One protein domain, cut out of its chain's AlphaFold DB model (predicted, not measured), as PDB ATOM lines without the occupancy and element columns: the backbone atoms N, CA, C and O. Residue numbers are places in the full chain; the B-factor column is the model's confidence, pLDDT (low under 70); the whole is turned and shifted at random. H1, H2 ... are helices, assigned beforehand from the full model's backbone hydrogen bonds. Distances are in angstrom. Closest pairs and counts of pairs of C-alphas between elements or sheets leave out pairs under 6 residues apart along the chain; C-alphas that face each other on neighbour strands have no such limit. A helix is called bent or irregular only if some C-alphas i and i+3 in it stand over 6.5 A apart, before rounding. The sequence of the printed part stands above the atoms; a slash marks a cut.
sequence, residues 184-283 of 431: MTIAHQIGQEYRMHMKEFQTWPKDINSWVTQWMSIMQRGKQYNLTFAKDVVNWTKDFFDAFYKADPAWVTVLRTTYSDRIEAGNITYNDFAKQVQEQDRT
ATOM      1  N   MET A 184       0.483  30.840  15.943       72.81
ATOM      2  CA  MET A 184      -0.785  30.324  15.414       72.81
ATOM      3  C   MET A 184      -1.147  28.944  15.990       72.81
ATOM      4  O   MET A 184      -2.288  28.733  16.393       72.81
ATOM      5  N   THR A 185      -0.189  28.015  16.075       79.31
ATOM      6  CA  THR A 185      -0.387  26.684  16.679       79.31
ATOM      7  C   THR A 185      -0.779  26.797  18.154       79.31
ATOM      8  O   THR A 185      -1.722  26.138  18.592       79.31
ATOM      9  N   ILE A 186      -0.098  27.665  18.911       79.25
ATOM     10  CA  ILE A 186      -0.378  27.892  20.336       79.25
ATOM     11  C   ILE A 186      -1.750  28.560  20.517       79.25
ATOM     12  O   ILE A 186      -2.565  28.090  21.310       79.25
ATOM     13  N   ALA A 187      -2.047  29.602  19.732       82.50
ATOM     14  CA  ALA A 187      -3.345  30.276  19.726       82.50
ATOM     15  C   ALA A 187      -4.504  29.310  19.426       82.50
ATOM     16  O   ALA A 187      -5.533  29.343  20.103       82.50
ATOM     17  N   HIS A 188      -4.322  28.420  18.445       84.00
ATOM     18  CA  HIS A 188      -5.301  27.400  18.089       84.00
ATOM     19  C   HIS A 188      -5.516  26.388  19.222       84.00
ATOM     20  O   HIS A 188      -6.664  26.140  19.589       84.00
ATOM     21  N   GLN A 189      -4.445  25.855  19.828       85.69
ATOM     22  CA  GLN A 189      -4.566  24.926  20.958       85.69
ATOM     23  C   GLN A 189      -5.280  25.578  22.149       85.69
ATOM     24  O   GLN A 189      -6.241  25.010  22.662       85.69
ATOM     25  N   ILE A 190      -4.869  26.778  22.570       88.62
ATOM     26  CA  ILE A 190      -5.505  27.479  23.698       88.62
ATOM     27  C   ILE A 190      -6.981  27.783  23.383       88.62
ATOM     28  O   ILE A 190      -7.838  27.645  24.255       88.62
ATOM     29  N   GLY A 191      -7.306  28.142  22.135       89.19
ATOM     30  CA  GLY A 191      -8.687  28.329  21.685       89.19
ATOM     31  C   GLY A 191      -9.523  27.040  21.695       89.19
ATOM     32  O   GLY A 191     -10.706  27.084  22.031       89.19
ATOM     33  N   GLN A 192      -8.929  25.886  21.374       89.50
ATOM     34  CA  GLN A 192      -9.582  24.579  21.507       89.50
ATOM     35  C   GLN A 192      -9.783  24.189  22.977       89.50
ATOM     36  O   GLN A 192     -10.889  23.803  23.347       89.50
ATOM     37  N   GLU A 193      -8.758  24.338  23.821       90.31
ATOM     38  CA  GLU A 193      -8.850  24.109  25.270       90.31
ATOM     39  C   GLU A 193      -9.958  24.963  25.894       90.31
ATOM     40  O   GLU A 193     -10.810  24.430  26.602       90.31
ATOM     41  N   TYR A 194     -10.018  26.257  25.564       93.88
ATOM     42  CA  TYR A 194     -11.084  27.156  26.007       93.88
ATOM     43  C   TYR A 194     -12.475  26.668  25.576       93.88
ATOM     44  O   TYR A 194     -13.353  26.503  26.420       93.88
ATOM     45  N   ARG A 195     -12.674  26.352  24.290       90.88
ATOM     46  CA  ARG A 195     -13.962  25.846  23.772       90.88
ATOM     47  C   ARG A 195     -14.400  24.528  24.416       90.88
ATOM     48  O   ARG A 195     -15.596  24.302  24.571       90.88
ATOM     49  N   MET A 196     -13.460  23.656  24.786       89.88
ATOM     50  CA  MET A 196     -13.768  22.425  25.521       89.88
ATOM     51  C   MET A 196     -14.111  22.705  26.990       89.88
ATOM     52  O   MET A 196     -15.047  22.109  27.518       89.88
ATOM     53  N   HIS A 197     -13.391  23.627  27.636       90.69
ATOM     54  CA  HIS A 197     -13.558  23.968  29.055       90.69
ATOM     55  C   HIS A 197     -14.822  24.786  29.354       90.69
ATOM     56  O   HIS A 197     -15.356  24.707  30.460       90.69
ATOM     57  N   MET A 198     -15.295  25.545  28.361       89.56
ATOM     58  CA  MET A 198     -16.514  26.364  28.388       89.56
ATOM     59  C   MET A 198     -17.724  25.662  27.744       89.56
ATOM     60  O   MET A 198     -18.739  26.297  27.466       89.56
ATOM     61  N   LYS A 199     -17.639  24.355  27.462       87.00
ATOM     62  CA  LYS A 199     -18.768  23.596  26.914       87.00
ATOM     63  C   LYS A 199     -19.910  23.524  27.935       87.00
ATOM     64  O   LYS A 199     -19.673  23.194  29.092       87.00
ATOM     65  N   GLU A 200     -21.139  23.765  27.471       82.31
ATOM     66  CA  GLU A 200     -22.372  23.795  28.275       82.31
ATOM     67  C   GLU A 200     -22.451  22.710  29.365       82.31
ATOM     68  O   GLU A 200     -22.478  21.504  29.084       82.31
ATOM     69  N   PHE A 201     -22.578  23.144  30.618       84.00
ATOM     70  CA  PHE A 201     -22.739  22.267  31.768       84.00
ATOM     71  C   PHE A 201     -24.196  21.805  31.883       84.00
ATOM     72  O   PHE A 201     -25.082  22.575  32.241       84.00
ATOM     73  N   GLN A 202     -24.449  20.521  31.617       83.44
ATOM     74  CA  GLN A 202     -25.744  19.880  31.912       83.44
ATOM     75  C   GLN A 202     -25.979  19.772  33.428       83.44
ATOM     76  O   GLN A 202     -27.097  19.879  33.919       83.44
ATOM     77  N   THR A 203     -24.894  19.578  34.175       84.19
ATOM     78  CA  THR A 203     -24.805  19.742  35.624       84.19
ATOM     79  C   THR A 203     -23.457  20.382  35.942       84.19
ATOM     80  O   THR A 203     -22.495  20.224  35.186       84.19
ATOM     81  N   TRP A 204     -23.380  21.112  37.055       85.94
ATOM     82  CA  TRP A 204     -22.137  21.720  37.539       85.94
ATOM     83  C   TRP A 204     -20.966  20.714  37.599       85.94
ATOM     84  O   TRP A 204     -21.187  19.560  37.983       85.94
ATOM     85  N   PRO A 205     -19.715  21.150  37.347       86.12
ATOM     86  CA  PRO A 205     -18.533  20.309  37.531       86.12
ATOM     87  C   PRO A 205     -18.457  19.672  38.930       86.12
ATOM     88  O   PRO A 205     -18.759  20.309  39.941       86.12
ATOM     89  N   LYS A 206     -18.020  18.405  38.987       83.94
ATOM     90  CA  LYS A 206     -17.879  17.637  40.243       83.94
ATOM     91  C   LYS A 206     -16.760  18.165  41.147       83.94
ATOM     92  O   LYS A 206     -16.892  18.106  42.364       83.94
ATOM     93  N   ASP A 207     -15.685  18.673  40.548       88.50
ATOM     94  CA  ASP A 207     -14.602  19.381  41.235       88.50
ATOM     95  C   ASP A 207     -14.504  20.803  40.678       88.50
ATOM     96  O   ASP A 207     -13.964  21.052  39.598       88.50
ATOM     97  N   ILE A 208     -15.063  21.738  41.442       89.81
ATOM     98  CA  ILE A 208     -15.083  23.158  41.105       89.81
ATOM     99  C   ILE A 208     -13.709  23.807  41.288       89.81
ATOM    100  O   ILE A 208     -13.374  24.724  40.543       89.81
ATOM    101  N   ASN A 209     -12.876  23.327  42.212       89.94
ATOM    102  CA  ASN A 209     -11.563  23.926  42.453       89.94
ATOM    103  C   ASN A 209     -10.588  23.588  41.322       89.94
ATOM    104  O   ASN A 209      -9.880  24.475  40.842       89.94
ATOM    105  N   SER A 210     -10.607  22.344  40.836       91.38
ATOM    106  CA  SER A 210      -9.877  21.954  39.627       91.38
ATOM    107  C   SER A 210     -10.399  22.700  38.393       91.38
ATOM    108  O   SER A 210      -9.604  23.313  37.677       91.38
ATOM    109  N   TRP A 211     -11.726  22.771  38.192       93.50
ATOM    110  CA  TRP A 211     -12.312  23.499  37.058       93.50
ATOM    111  C   TRP A 211     -11.948  24.996  37.049       93.50
ATOM    112  O   TRP A 211     -11.531  25.511  36.011       93.50
ATOM    113  N   VAL A 212     -12.039  25.685  38.195       93.19
ATOM    114  CA  VAL A 212     -11.657  27.104  38.327       93.19
ATOM    115  C   VAL A 212     -10.160  27.296  38.071       93.19
ATOM    116  O   VAL A 212      -9.780  28.209  37.341       93.19
ATOM    117  N   THR A 213      -9.304  26.420  38.609       93.06
ATOM    118  CA  THR A 213      -7.843  26.501  38.417       93.06
ATOM    119  C   THR A 213      -7.460  26.330  36.943       93.06
ATOM    120  O   THR A 213      -6.646  27.090  36.413       93.06
ATOM    121  N   GLN A 214      -8.079  25.369  36.252       91.81
ATOM    122  CA  GLN A 214      -7.892  25.152  34.815       91.81
ATOM    123  C   GLN A 214      -8.411  26.340  33.994       91.81
ATOM    124  O   GLN A 214      -7.695  26.833  33.122       91.81
ATOM    125  N   TRP A 215      -9.596  26.867  34.317       93.88
ATOM    126  CA  TRP A 215     -10.169  28.031  33.636       93.88
ATOM    127  C   TRP A 215      -9.280  29.272  33.773       93.88
ATOM    128  O   TRP A 215      -8.938  29.901  32.772       93.88
ATOM    129  N   MET A 216      -8.819  29.581  34.990       93.62
ATOM    130  CA  MET A 216      -7.886  30.684  35.246       93.62
ATOM    131  C   MET A 216      -6.566  30.515  34.479       93.62
ATOM    132  O   MET A 216      -6.055  31.493  33.936       93.62
ATOM    133  N   SER A 217      -6.042  29.288  34.370       91.94
ATOM    134  CA  SER A 217      -4.848  28.979  33.567       91.94
ATOM    135  C   SER A 217      -5.069  29.204  32.064       91.94
ATOM    136  O   SER A 217      -4.208  29.777  31.392       91.94
ATOM    137  N   ILE A 218      -6.225  28.803  31.521       93.06
ATOM    138  CA  ILE A 218      -6.589  29.043  30.115       93.06
ATOM    139  C   ILE A 218      -6.753  30.547  29.849       93.06
ATOM    140  O   ILE A 218      -6.172  31.058  28.892       93.06
ATOM    141  N   MET A 219      -7.468  31.279  30.711       93.12
ATOM    142  CA  MET A 219      -7.651  32.732  30.579       93.12
ATOM    143  C   MET A 219      -6.322  33.494  30.697       93.12
ATOM    144  O   MET A 219      -6.066  34.415  29.921       93.12
ATOM    145  N   GLN A 220      -5.436  33.087  31.614       90.94
ATOM    146  CA  GLN A 220      -4.110  33.687  31.760       90.94
ATOM    147  C   GLN A 220      -3.229  33.445  30.524       90.94
ATOM    148  O   GLN A 220      -2.644  34.403  30.015       90.94
ATOM    149  N   ARG A 221      -3.164  32.210  30.008       89.12
ATOM    150  CA  ARG A 221      -2.420  31.900  28.774       89.12
ATOM    151  C   ARG A 221      -3.014  32.626  27.567       89.12
ATOM    152  O   ARG A 221      -2.280  33.250  26.809       89.12
ATOM    153  N   GLY A 222      -4.339  32.648  27.435       89.81
ATOM    154  CA  GLY A 222      -5.024  33.414  26.393       89.81
ATOM    155  C   GLY A 222      -4.676  34.904  26.432       89.81
ATOM    156  O   GLY A 222      -4.408  35.495  25.388       89.81
ATOM    157  N   LYS A 223      -4.583  35.503  27.627       89.12
ATOM    158  CA  LYS A 223      -4.149  36.897  27.798       89.12
ATOM    159  C   LYS A 223      -2.671  37.101  27.438       89.12
ATOM    160  O   LYS A 223      -2.349  38.106  26.813       89.12
ATOM    161  N   GLN A 224      -1.786  36.163  27.785       85.12
ATOM    162  CA  GLN A 224      -0.360  36.212  27.415       85.12
ATOM    163  C   GLN A 224      -0.154  36.179  25.892       85.12
ATOM    164  O   GLN A 224       0.647  36.949  25.371       85.12
ATOM    165  N   TYR A 225      -0.927  35.359  25.173       84.44
ATOM    166  CA  TYR A 225      -0.901  35.278  23.707       84.44
ATOM    167  C   TYR A 225      -1.867  36.261  23.005       84.44
ATOM    168  O   TYR A 225      -2.102  36.136  21.808       84.44
ATOM    169  N   ASN A 226      -2.404  37.262  23.721       84.94
ATOM    170  CA  ASN A 226      -3.306  38.307  23.202       84.94
ATOM    171  C   ASN A 226      -4.565  37.792  22.464       84.94
ATOM    172  O   ASN A 226      -5.086  38.453  21.564       84.94
ATOM    173  N   LEU A 227      -5.078  36.622  22.849       88.81
ATOM    174  CA  LEU A 227      -6.220  35.981  22.195       88.81
ATOM    175  C   LEU A 227      -7.528  36.729  22.489       88.81
ATOM    176  O   LEU A 227      -7.782  37.151  23.619       88.81
ATOM    177  N   THR A 228      -8.383  36.857  21.471       85.94
ATOM    178  CA  THR A 228      -9.607  37.679  21.513       85.94
ATOM    179  C   THR A 228     -10.540  37.306  22.662       85.94
ATOM    180  O   THR A 228     -10.963  38.197  23.395       85.94
ATOM    181  N   PHE A 229     -10.786  36.010  22.885       87.31
ATOM    182  CA  PHE A 229     -11.648  35.535  23.975       87.31
ATOM    183  C   PHE A 229     -11.138  35.964  25.363       87.31
ATOM    184  O   PHE A 229     -11.929  36.276  26.238       87.31
ATOM    185  N   ALA A 230      -9.820  36.030  25.578       87.94
ATOM    186  CA  ALA A 230      -9.243  36.383  26.876       87.94
ATOM    187  C   ALA A 230      -9.107  37.902  27.094       87.94
ATOM    188  O   ALA A 230      -8.848  38.343  28.216       87.94
ATOM    189  N   LYS A 231      -9.252  38.695  26.024       87.31
ATOM    190  CA  LYS A 231      -9.160  40.161  26.040       87.31
ATOM    191  C   LYS A 231     -10.532  40.833  26.104       87.31
ATOM    192  O   LYS A 231     -10.675  41.824  26.814       87.31
ATOM    193  N   ASP A 232     -11.508  40.327  25.358       89.38
ATOM    194  CA  ASP A 232     -12.836  40.927  25.255       89.38
ATOM    195  C   ASP A 232     -13.746  40.450  26.395       89.38
ATOM    196  O   ASP A 232     -14.146  39.286  26.457       89.38
ATOM    197  N   VAL A 233     -14.059  41.381  27.299       90.25
ATOM    198  CA  VAL A 233     -14.899  41.166  28.483       90.25
ATOM    199  C   VAL A 233     -16.310  40.705  28.121       90.25
ATOM    200  O   VAL A 233     -16.856  39.848  28.817       90.25
ATOM    201  N   VAL A 234     -16.895  41.218  27.037       89.88
ATOM    202  CA  VAL A 234     -18.263  40.870  26.628       89.88
ATOM    203  C   VAL A 234     -18.305  39.435  26.105       89.88
ATOM    204  O   VAL A 234     -19.207  38.677  26.461       89.88
ATOM    205  N   ASN A 235     -17.291  39.019  25.339       89.38
ATOM    206  CA  ASN A 235     -17.240  37.668  24.779       89.38
ATOM    207  C   ASN A 235     -17.079  36.588  25.861       89.38
ATOM    208  O   ASN A 235     -17.918  35.691  25.934       89.38
ATOM    209  N   TRP A 236     -16.072  36.664  26.745       92.38
ATOM    210  CA  TRP A 236     -15.895  35.586  27.735       92.38
ATOM    211  C   TRP A 236     -16.945  35.584  28.845       92.38
ATOM    212  O   TRP A 236     -17.204  34.518  29.405       92.38
ATOM    213  N   THR A 237     -17.564  36.724  29.177       93.12
ATOM    214  CA  THR A 237     -18.687  36.726  30.133       93.12
ATOM    215  C   THR A 237     -19.944  36.131  29.513       93.12
ATOM    216  O   THR A 237     -20.615  35.351  30.188       93.12
ATOM    217  N   LYS A 238     -20.219  36.386  28.226       91.94
ATOM    218  CA  LYS A 238     -21.260  35.669  27.481       91.94
ATOM    219  C   LYS A 238     -20.995  34.161  27.474       91.94
ATOM    220  O   LYS A 238     -21.843  33.416  27.954       91.94
ATOM    221  N   ASP A 239     -19.820  33.726  27.011       92.38
ATOM    222  CA  ASP A 239     -19.460  32.302  26.940       92.38
ATOM    223  C   ASP A 239     -19.536  31.630  28.327       92.38
ATOM    224  O   ASP A 239     -19.972  30.488  28.448       92.38
ATOM    225  N   PHE A 240     -19.185  32.348  29.401       94.00
ATOM    226  CA  PHE A 240     -19.357  31.888  30.781       94.00
ATOM    227  C   PHE A 240     -20.827  31.740  31.188       94.00
ATOM    228  O   PHE A 240     -21.200  30.719  31.770       94.00
ATOM    229  N   PHE A 241     -21.669  32.741  30.913       94.12
ATOM    230  CA  PHE A 241     -23.089  32.656  31.242       94.12
ATOM    231  C   PHE A 241     -23.749  31.506  30.483       94.12
ATOM    232  O   PHE A 241     -24.448  30.708  31.099       94.12
ATOM    233  N   ASP A 242     -23.489  31.388  29.181       92.12
ATOM    234  CA  ASP A 242     -24.069  30.352  28.328       92.12
ATOM    235  C   ASP A 242     -23.588  28.947  28.759       92.12
ATOM    236  O   ASP A 242     -24.388  28.009  28.801       92.12
ATOM    237  N   ALA A 243     -22.330  28.809  29.206       92.44
ATOM    238  CA  ALA A 243     -21.804  27.565  29.772       92.44
ATOM    239  C   ALA A 243     -22.542  27.116  31.048       92.44
ATOM    240  O   ALA A 243     -22.884  25.939  31.176       92.44
ATOM    241  N   PHE A 244     -22.803  28.028  31.994       92.00
ATOM    242  CA  PHE A 244     -23.458  27.702  33.271       92.00
ATOM    243  C   PHE A 244     -24.994  27.751  33.236       92.00
ATOM    244  O   PHE A 244     -25.624  27.189  34.133       92.00
ATOM    245  N   TYR A 245     -25.618  28.374  32.228       92.12
ATOM    246  CA  TYR A 245     -27.065  28.635  32.221       92.12
ATOM    247  C   TYR A 245     -27.909  27.362  32.356       92.12
ATOM    248  O   TYR A 245     -28.902  27.365  33.074       92.12
ATOM    249  N   LYS A 246     -27.495  26.251  31.731       89.94
ATOM    250  CA  LYS A 246     -28.201  24.959  31.840       89.94
ATOM    251  C   LYS A 246     -28.033  24.283  33.209       89.94
ATOM    252  O   LYS A 246     -28.880  23.480  33.586       89.94
ATOM    253  N   ALA A 247     -26.984  24.627  33.960       88.75
ATOM    254  CA  ALA A 247     -26.674  24.042  35.262       88.75
ATOM    255  C   ALA A 247     -27.282  24.813  36.450       88.75
ATOM    256  O   ALA A 247     -27.552  24.199  37.482       88.75
ATOM    257  N   ASP A 248     -27.465  26.135  36.332       90.56
ATOM    258  CA  ASP A 248     -28.173  26.987  37.305       90.56
ATOM    259  C   ASP A 248     -28.664  28.295  36.633       90.56
ATOM    260  O   ASP A 248     -27.974  29.323  36.677       90.56
ATOM    261  N   PRO A 249     -29.856  28.283  35.998       92.19
ATOM    262  CA  PRO A 249     -30.395  29.457  35.309       92.19
ATOM    263  C   PRO A 249     -30.647  30.642  36.250       92.19
ATOM    264  O   PRO A 249     -30.542  31.800  35.838       92.19
ATOM    265  N   ALA A 250     -30.994  30.367  37.511       91.69
ATOM    266  CA  ALA A 250     -31.350  31.384  38.494       91.69
ATOM    267  C   ALA A 250     -30.112  32.173  38.935       91.69
ATOM    268  O   ALA A 250     -30.107  33.404  38.855       91.69
ATOM    269  N   TRP A 251     -29.037  31.477  39.313       93.56
ATOM    270  CA  TRP A 251     -27.763  32.108  39.651       93.56
ATOM    271  C   TRP A 251     -27.158  32.858  38.465       93.56
ATOM    272  O   TRP A 251     -26.752  34.004  38.633       93.56
ATOM    273  N   VAL A 252     -27.162  32.276  37.257       93.81
ATOM    274  CA  VAL A 252     -26.656  32.970  36.057       93.81
ATOM    275  C   VAL A 252     -27.455  34.241  35.762       93.81
ATOM    276  O   VAL A 252     -26.860  35.254  35.399       93.81
ATOM    277  N   THR A 253     -28.775  34.237  35.974       93.94
ATOM    278  CA  THR A 253     -29.609  35.440  35.803       93.94
ATOM    279  C   THR A 253     -29.258  36.515  36.835       93.94
ATOM    280  O   THR A 253     -29.012  37.659  36.459       93.94
ATOM    281  N   VAL A 254     -29.152  36.158  38.122       94.19
ATOM    282  CA  VAL A 254     -28.743  37.096  39.186       94.19
ATOM    283  C   VAL A 254     -27.339  37.647  38.926       94.19
ATOM    284  O   VAL A 254     -27.119  38.852  39.048       94.19
ATOM    285  N   LEU A 255     -26.390  36.797  38.526       93.69
ATOM    286  CA  LEU A 255     -25.012  37.183  38.227       93.69
ATOM    287  C   LEU A 255     -24.940  38.133  37.020       93.69
ATOM    288  O   LEU A 255     -24.247  39.146  37.092       93.69
ATOM    289  N   ARG A 256     -25.694  37.852  35.947       93.38
ATOM    290  CA  ARG A 256     -25.787  38.706  34.752       93.38
ATOM    291  C   ARG A 256     -26.319  40.100  35.098       93.38
ATOM    292  O   ARG A 256     -25.694  41.080  34.711       93.38
ATOM    293  N   THR A 257     -27.391  40.194  35.887       92.38
ATOM    294  CA  THR A 257     -27.954  41.484  36.332       92.38
ATOM    295  C   THR A 257     -27.054  42.217  37.336       92.38
ATOM    296  O   THR A 257     -26.970  43.435  37.309       92.38
ATOM    297  N   THR A 258     -26.345  41.504  38.219       92.56
ATOM    298  CA  THR A 258     -25.476  42.129  39.243       92.56
ATOM    299  C   THR A 258     -24.199  42.739  38.650       92.56
ATOM    300  O   THR A 258     -23.581  43.613  39.261       92.56
ATOM    301  N   TYR A 259     -23.772  42.262  37.477       92.44
ATOM    302  CA  TYR A 259     -22.506  42.644  36.853       92.44
ATOM    303  C   TYR A 259     -22.638  43.350  35.493       92.44
ATOM    304  O   TYR A 259     -21.598  43.755  34.975       92.44
ATOM    305  N   SER A 260     -23.846  43.554  34.947       90.62
ATOM    306  CA  SER A 260     -24.102  44.215  33.646       90.62
ATOM    307  C   SER A 260     -23.236  45.457  33.430       90.62
ATOM    308  O   SER A 260     -22.368  45.479  32.560       90.62
ATOM    309  N   ASP A 261     -23.375  46.435  34.319       90.25
ATOM    310  CA  ASP A 261     -22.756  47.756  34.209       90.25
ATOM    311  C   ASP A 261     -21.220  47.665  34.257       90.25
ATOM    312  O   ASP A 261     -20.505  48.487  33.690       90.25
ATOM    313  N   ARG A 262     -20.687  46.636  34.935       90.62
ATOM    314  CA  ARG A 262     -19.241  46.388  35.072       90.62
ATOM    315  C   ARG A 262     -18.660  45.629  33.883       90.62
ATOM    316  O   ARG A 262     -17.473  45.778  33.606       90.62
ATOM    317  N   ILE A 263     -19.482  44.824  33.211       91.12
ATOM    318  CA  ILE A 263     -19.151  44.136  31.960       91.12
ATOM    319  C   ILE A 263     -19.103  45.168  30.829       91.12
ATOM    320  O   ILE A 263     -18.104  45.231  30.117       91.12
ATOM    321  N   GLU A 264     -20.112  46.037  30.735       88.69
ATOM    322  CA  GLU A 264     -20.162  47.139  29.762       88.69
ATOM    323  C   GLU A 264     -19.044  48.169  29.990       88.69
ATOM    324  O   GLU A 264     -18.372  48.571  29.042       88.69
ATOM    325  N   ALA A 265     -18.747  48.524  31.246       88.19
ATOM    326  CA  ALA A 265     -17.598  49.368  31.588       88.19
ATOM    327  C   ALA A 265     -16.227  48.657  31.472       88.19
ATOM    328  O   ALA A 265     -15.199  49.264  31.776       88.19
ATOM    329  N   GLY A 266     -16.186  47.367  31.112       86.50
ATOM    330  CA  GLY A 266     -14.959  46.566  30.985       86.50
ATOM    331  C   GLY A 266     -14.162  46.353  32.284       86.50
ATOM    332  O   GLY A 266     -13.075  45.774  32.254       86.50
ATOM    333  N   ASN A 267     -14.674  46.804  33.432       87.00
ATOM    334  CA  ASN A 267     -13.978  46.829  34.719       87.00
ATOM    335  C   ASN A 267     -14.261  45.559  35.540       87.00
ATOM    336  O   ASN A 267     -14.768  45.608  36.666       87.00
ATOM    337  N   ILE A 268     -13.976  44.401  34.944       90.38
ATOM    338  CA  ILE A 268     -14.189  43.089  35.558       90.38
ATOM    339  C   ILE A 268     -13.097  42.106  35.129       90.38
ATOM    340  O   ILE A 268     -12.566  42.187  34.019       90.38
ATOM    341  N   THR A 269     -12.750  41.152  35.994       91.12
ATOM    342  CA  THR A 269     -11.768  40.112  35.667       91.12
ATOM    343  C   THR A 269     -12.356  38.714  35.813       91.12
ATOM    344  O   THR A 269     -13.255  38.476  36.621       91.12
ATOM    345  N   TYR A 270     -11.792  37.745  35.089       91.25
ATOM    346  CA  TYR A 270     -12.137  36.329  35.259       91.25
ATOM    347  C   TYR A 270     -11.895  35.842  36.704       91.25
ATOM    348  O   TYR A 270     -12.585  34.943  37.172       91.25
ATOM    349  N   ASN A 271     -10.995  36.486  37.461       92.12
ATOM    350  CA  ASN A 271     -10.784  36.193  38.883       92.12
ATOM    351  C   ASN A 271     -11.999  36.549  39.755       92.12
ATOM    352  O   ASN A 271     -12.166  35.983  40.831       92.12
ATOM    353  N   ASP A 272     -12.837  37.499  39.337       92.44
ATOM    354  CA  ASP A 272     -14.022  37.907  40.096       92.44
ATOM    355  C   ASP A 272     -15.168  36.920  39.885       92.44
ATOM    356  O   ASP A 272     -15.803  36.492  40.846       92.44
ATOM    357  N   PHE A 273     -15.340  36.447  38.650       93.25
ATOM    358  CA  PHE A 273     -16.226  35.324  38.342       93.25
ATOM    359  C   PHE A 273     -15.730  34.013  38.978       93.25
ATOM    360  O   PHE A 273     -16.543  33.249  39.491       93.25
ATOM    361  N   ALA A 274     -14.416  33.776  39.062       92.94
ATOM    362  CA  ALA A 274     -13.852  32.613  39.758       92.94
ATOM    363  C   ALA A 274     -14.259  32.566  41.245       92.94
ATOM    364  O   ALA A 274     -14.658  31.510  41.739       92.94
ATOM    365  N   LYS A 275     -14.242  33.716  41.939       93.06
ATOM    366  CA  LYS A 275     -14.754  33.838  43.318       93.06
ATOM    367  C   LYS A 275     -16.251  33.524  43.388       93.06
ATOM    368  O   LYS A 275     -16.670  32.816  44.294       93.06
ATOM    369  N   GLN A 276     -17.046  34.012  42.431       93.31
ATOM    370  CA  GLN A 276     -18.496  33.768  42.392       93.31
ATOM    371  C   GLN A 276     -18.833  32.284  42.167       93.31
ATOM    372  O   GLN A 276     -19.717  31.757  42.834       93.31
ATOM    373  N   VAL A 277     -18.092  31.581  41.299       92.50
ATOM    374  CA  VAL A 277     -18.214  30.120  41.116       92.50
ATOM    375  C   VAL A 277     -17.890  29.374  42.418       92.50
ATOM    376  O   VAL A 277     -18.608  28.450  42.799       92.50
ATOM    377  N   GLN A 278     -16.822  29.773  43.117       91.88
ATOM    378  CA  GLN A 278     -16.423  29.163  44.390       91.88
ATOM    379  C   GLN A 278     -17.421  29.439  45.522       91.88
ATOM    380  O   GLN A 278     -17.666  28.551  46.337       91.88
ATOM    381  N   GLU A 279     -18.009  30.634  45.579       92.00
ATOM    382  CA  GLU A 279     -19.003  30.969  46.599       92.00
ATOM    383  C   GLU A 279     -20.336  30.256  46.340       92.00
ATOM    384  O   GLU A 279     -20.898  29.671  47.263       92.00
ATOM    385  N   GLN A 280     -20.781  30.173  45.081       90.81
ATOM    386  CA  GLN A 280     -21.972  29.402  44.716       90.81
ATOM    387  C   GLN A 280     -21.793  27.893  44.964       90.81
ATOM    388  O   GLN A 280     -22.755  27.227  45.335       90.81
ATOM    389  N   ASP A 281     -20.582  27.321  44.862       89.31
ATOM    390  CA  ASP A 281     -20.357  25.934  45.307       89.31
ATOM    391  C   ASP A 281     -20.556  25.747  46.824       89.31
ATOM    392  O   ASP A 281     -21.004  24.679  47.248       89.31
ATOM    393  N   ARG A 282     -20.244  26.764  47.639       87.75
ATOM    394  CA  ARG A 282     -20.383  26.718  49.106       87.75
ATOM    395  C   ARG A 282     -21.829  26.879  49.562       87.75
ATOM    396  O   ARG A 282     -22.254  26.159  50.462       87.75
ATOM    397  N   THR A 283     -22.559  27.830  48.981       86.50
ATOM    398  CA  THR A 283     -23.932  28.184  49.384       86.50
ATOM    399  C   THR A 283     -24.983  27.225  48.830       86.50
ATOM    400  O   THR A 283     -26.031  27.026  49.446       86.50
TER     401      THR A 283
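AT A GLANCE: This is residues 184 to 283 of the 431 residues of an uncharacterized protein of Talaromyces marneffei (UniProt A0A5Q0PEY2). The model is a bundle of five longer helices running up and down, roughly in two layers: H1, H4 and H5 in one, H2 and H6 in the other. H1 and H2 fold back on each other as one helical hairpin, H4 and H5 as a second, and H6 runs side by side with H2 while also passing near H4 and H5; short H3 makes the turn from H2 into H4. You will find 100 residues printed, with six named helices in the order H1 to H6 and no named strand, so the class is all helix. The whole is compact, with a radius of gyration of the C-alphas of 13.1 A and spans of 39 by 32 by 19 A.

HOW THE PARTS SIT: Begin with H1, residues 184 to 197, and go on to H2, residues 208 to 224, the hub, which touches three other helices. H1 touches residues 215 to 222 of H2, and this hairpin runs opposite ways at a shallow tilt of 26 degrees; the closest C-alphas are those of Tyr 194 and Ile 218, 6.4 A apart. H3, residues 228 to 231, touches residues 219 to 223 of H2, closest at the C-alphas of Gly 222 and Ala 230, 5.2 A apart. H4, residues 233 to 245, and H3 only just touch, only at the corner by their link, with 3 pairs of C-alphas within 8 A, the closest being Phe 229 and Trp 236 at 5.7 A. H4 touches H5, residues 249 to 264, in a second hairpin, opposite ways at a shallow tilt of 5 degrees; look at the C-alphas of Tyr 245 and Val 252, the closest, 5.8 A apart. H6, residues 270 to 283, touches H2, opposite ways at a shallow tilt of 6 degrees, with the C-alphas of Val 212 and Ala 274 closest at 6.1 A. H6 and H4 are near each other, as are H1 and H4, while H2 and H4 are apart. In H1, H2, H4 and H6 every O i to N i+4 pair is within hydrogen-bond range; in H5 it is 10 of 12, and H3 is too short for such a pair.

IN THESE COORDINATES: Find C-alpha 184 at (-0.785, 30.324, 15.414); from there H1 runs 19.7 A to C-alpha 197. H2, the longest helix, starts from C-alpha 208 at (-15.083, 23.158, 41.105) and covers 24.0 A. After H3, 5.2 A, come H4, 17.9 A, and H5, 21.2 A; H5 is irregular, with C-alphas 258 and 261 8.0 A apart and a kink of 51 degrees near residue 258. H6, 20.1 A, ends at C-alpha 283 at (-23.932, 28.184, 49.384).

THE WHOLE: The C-alphas farthest apart are those of Met 184 and Thr 283, 41.2 A. The printed part has no cut; the link from H1 to H2 is short, with 10 residues, and the others are tight. The mean pLDDT of the printed part is 89.7, and no printed residue is under 70.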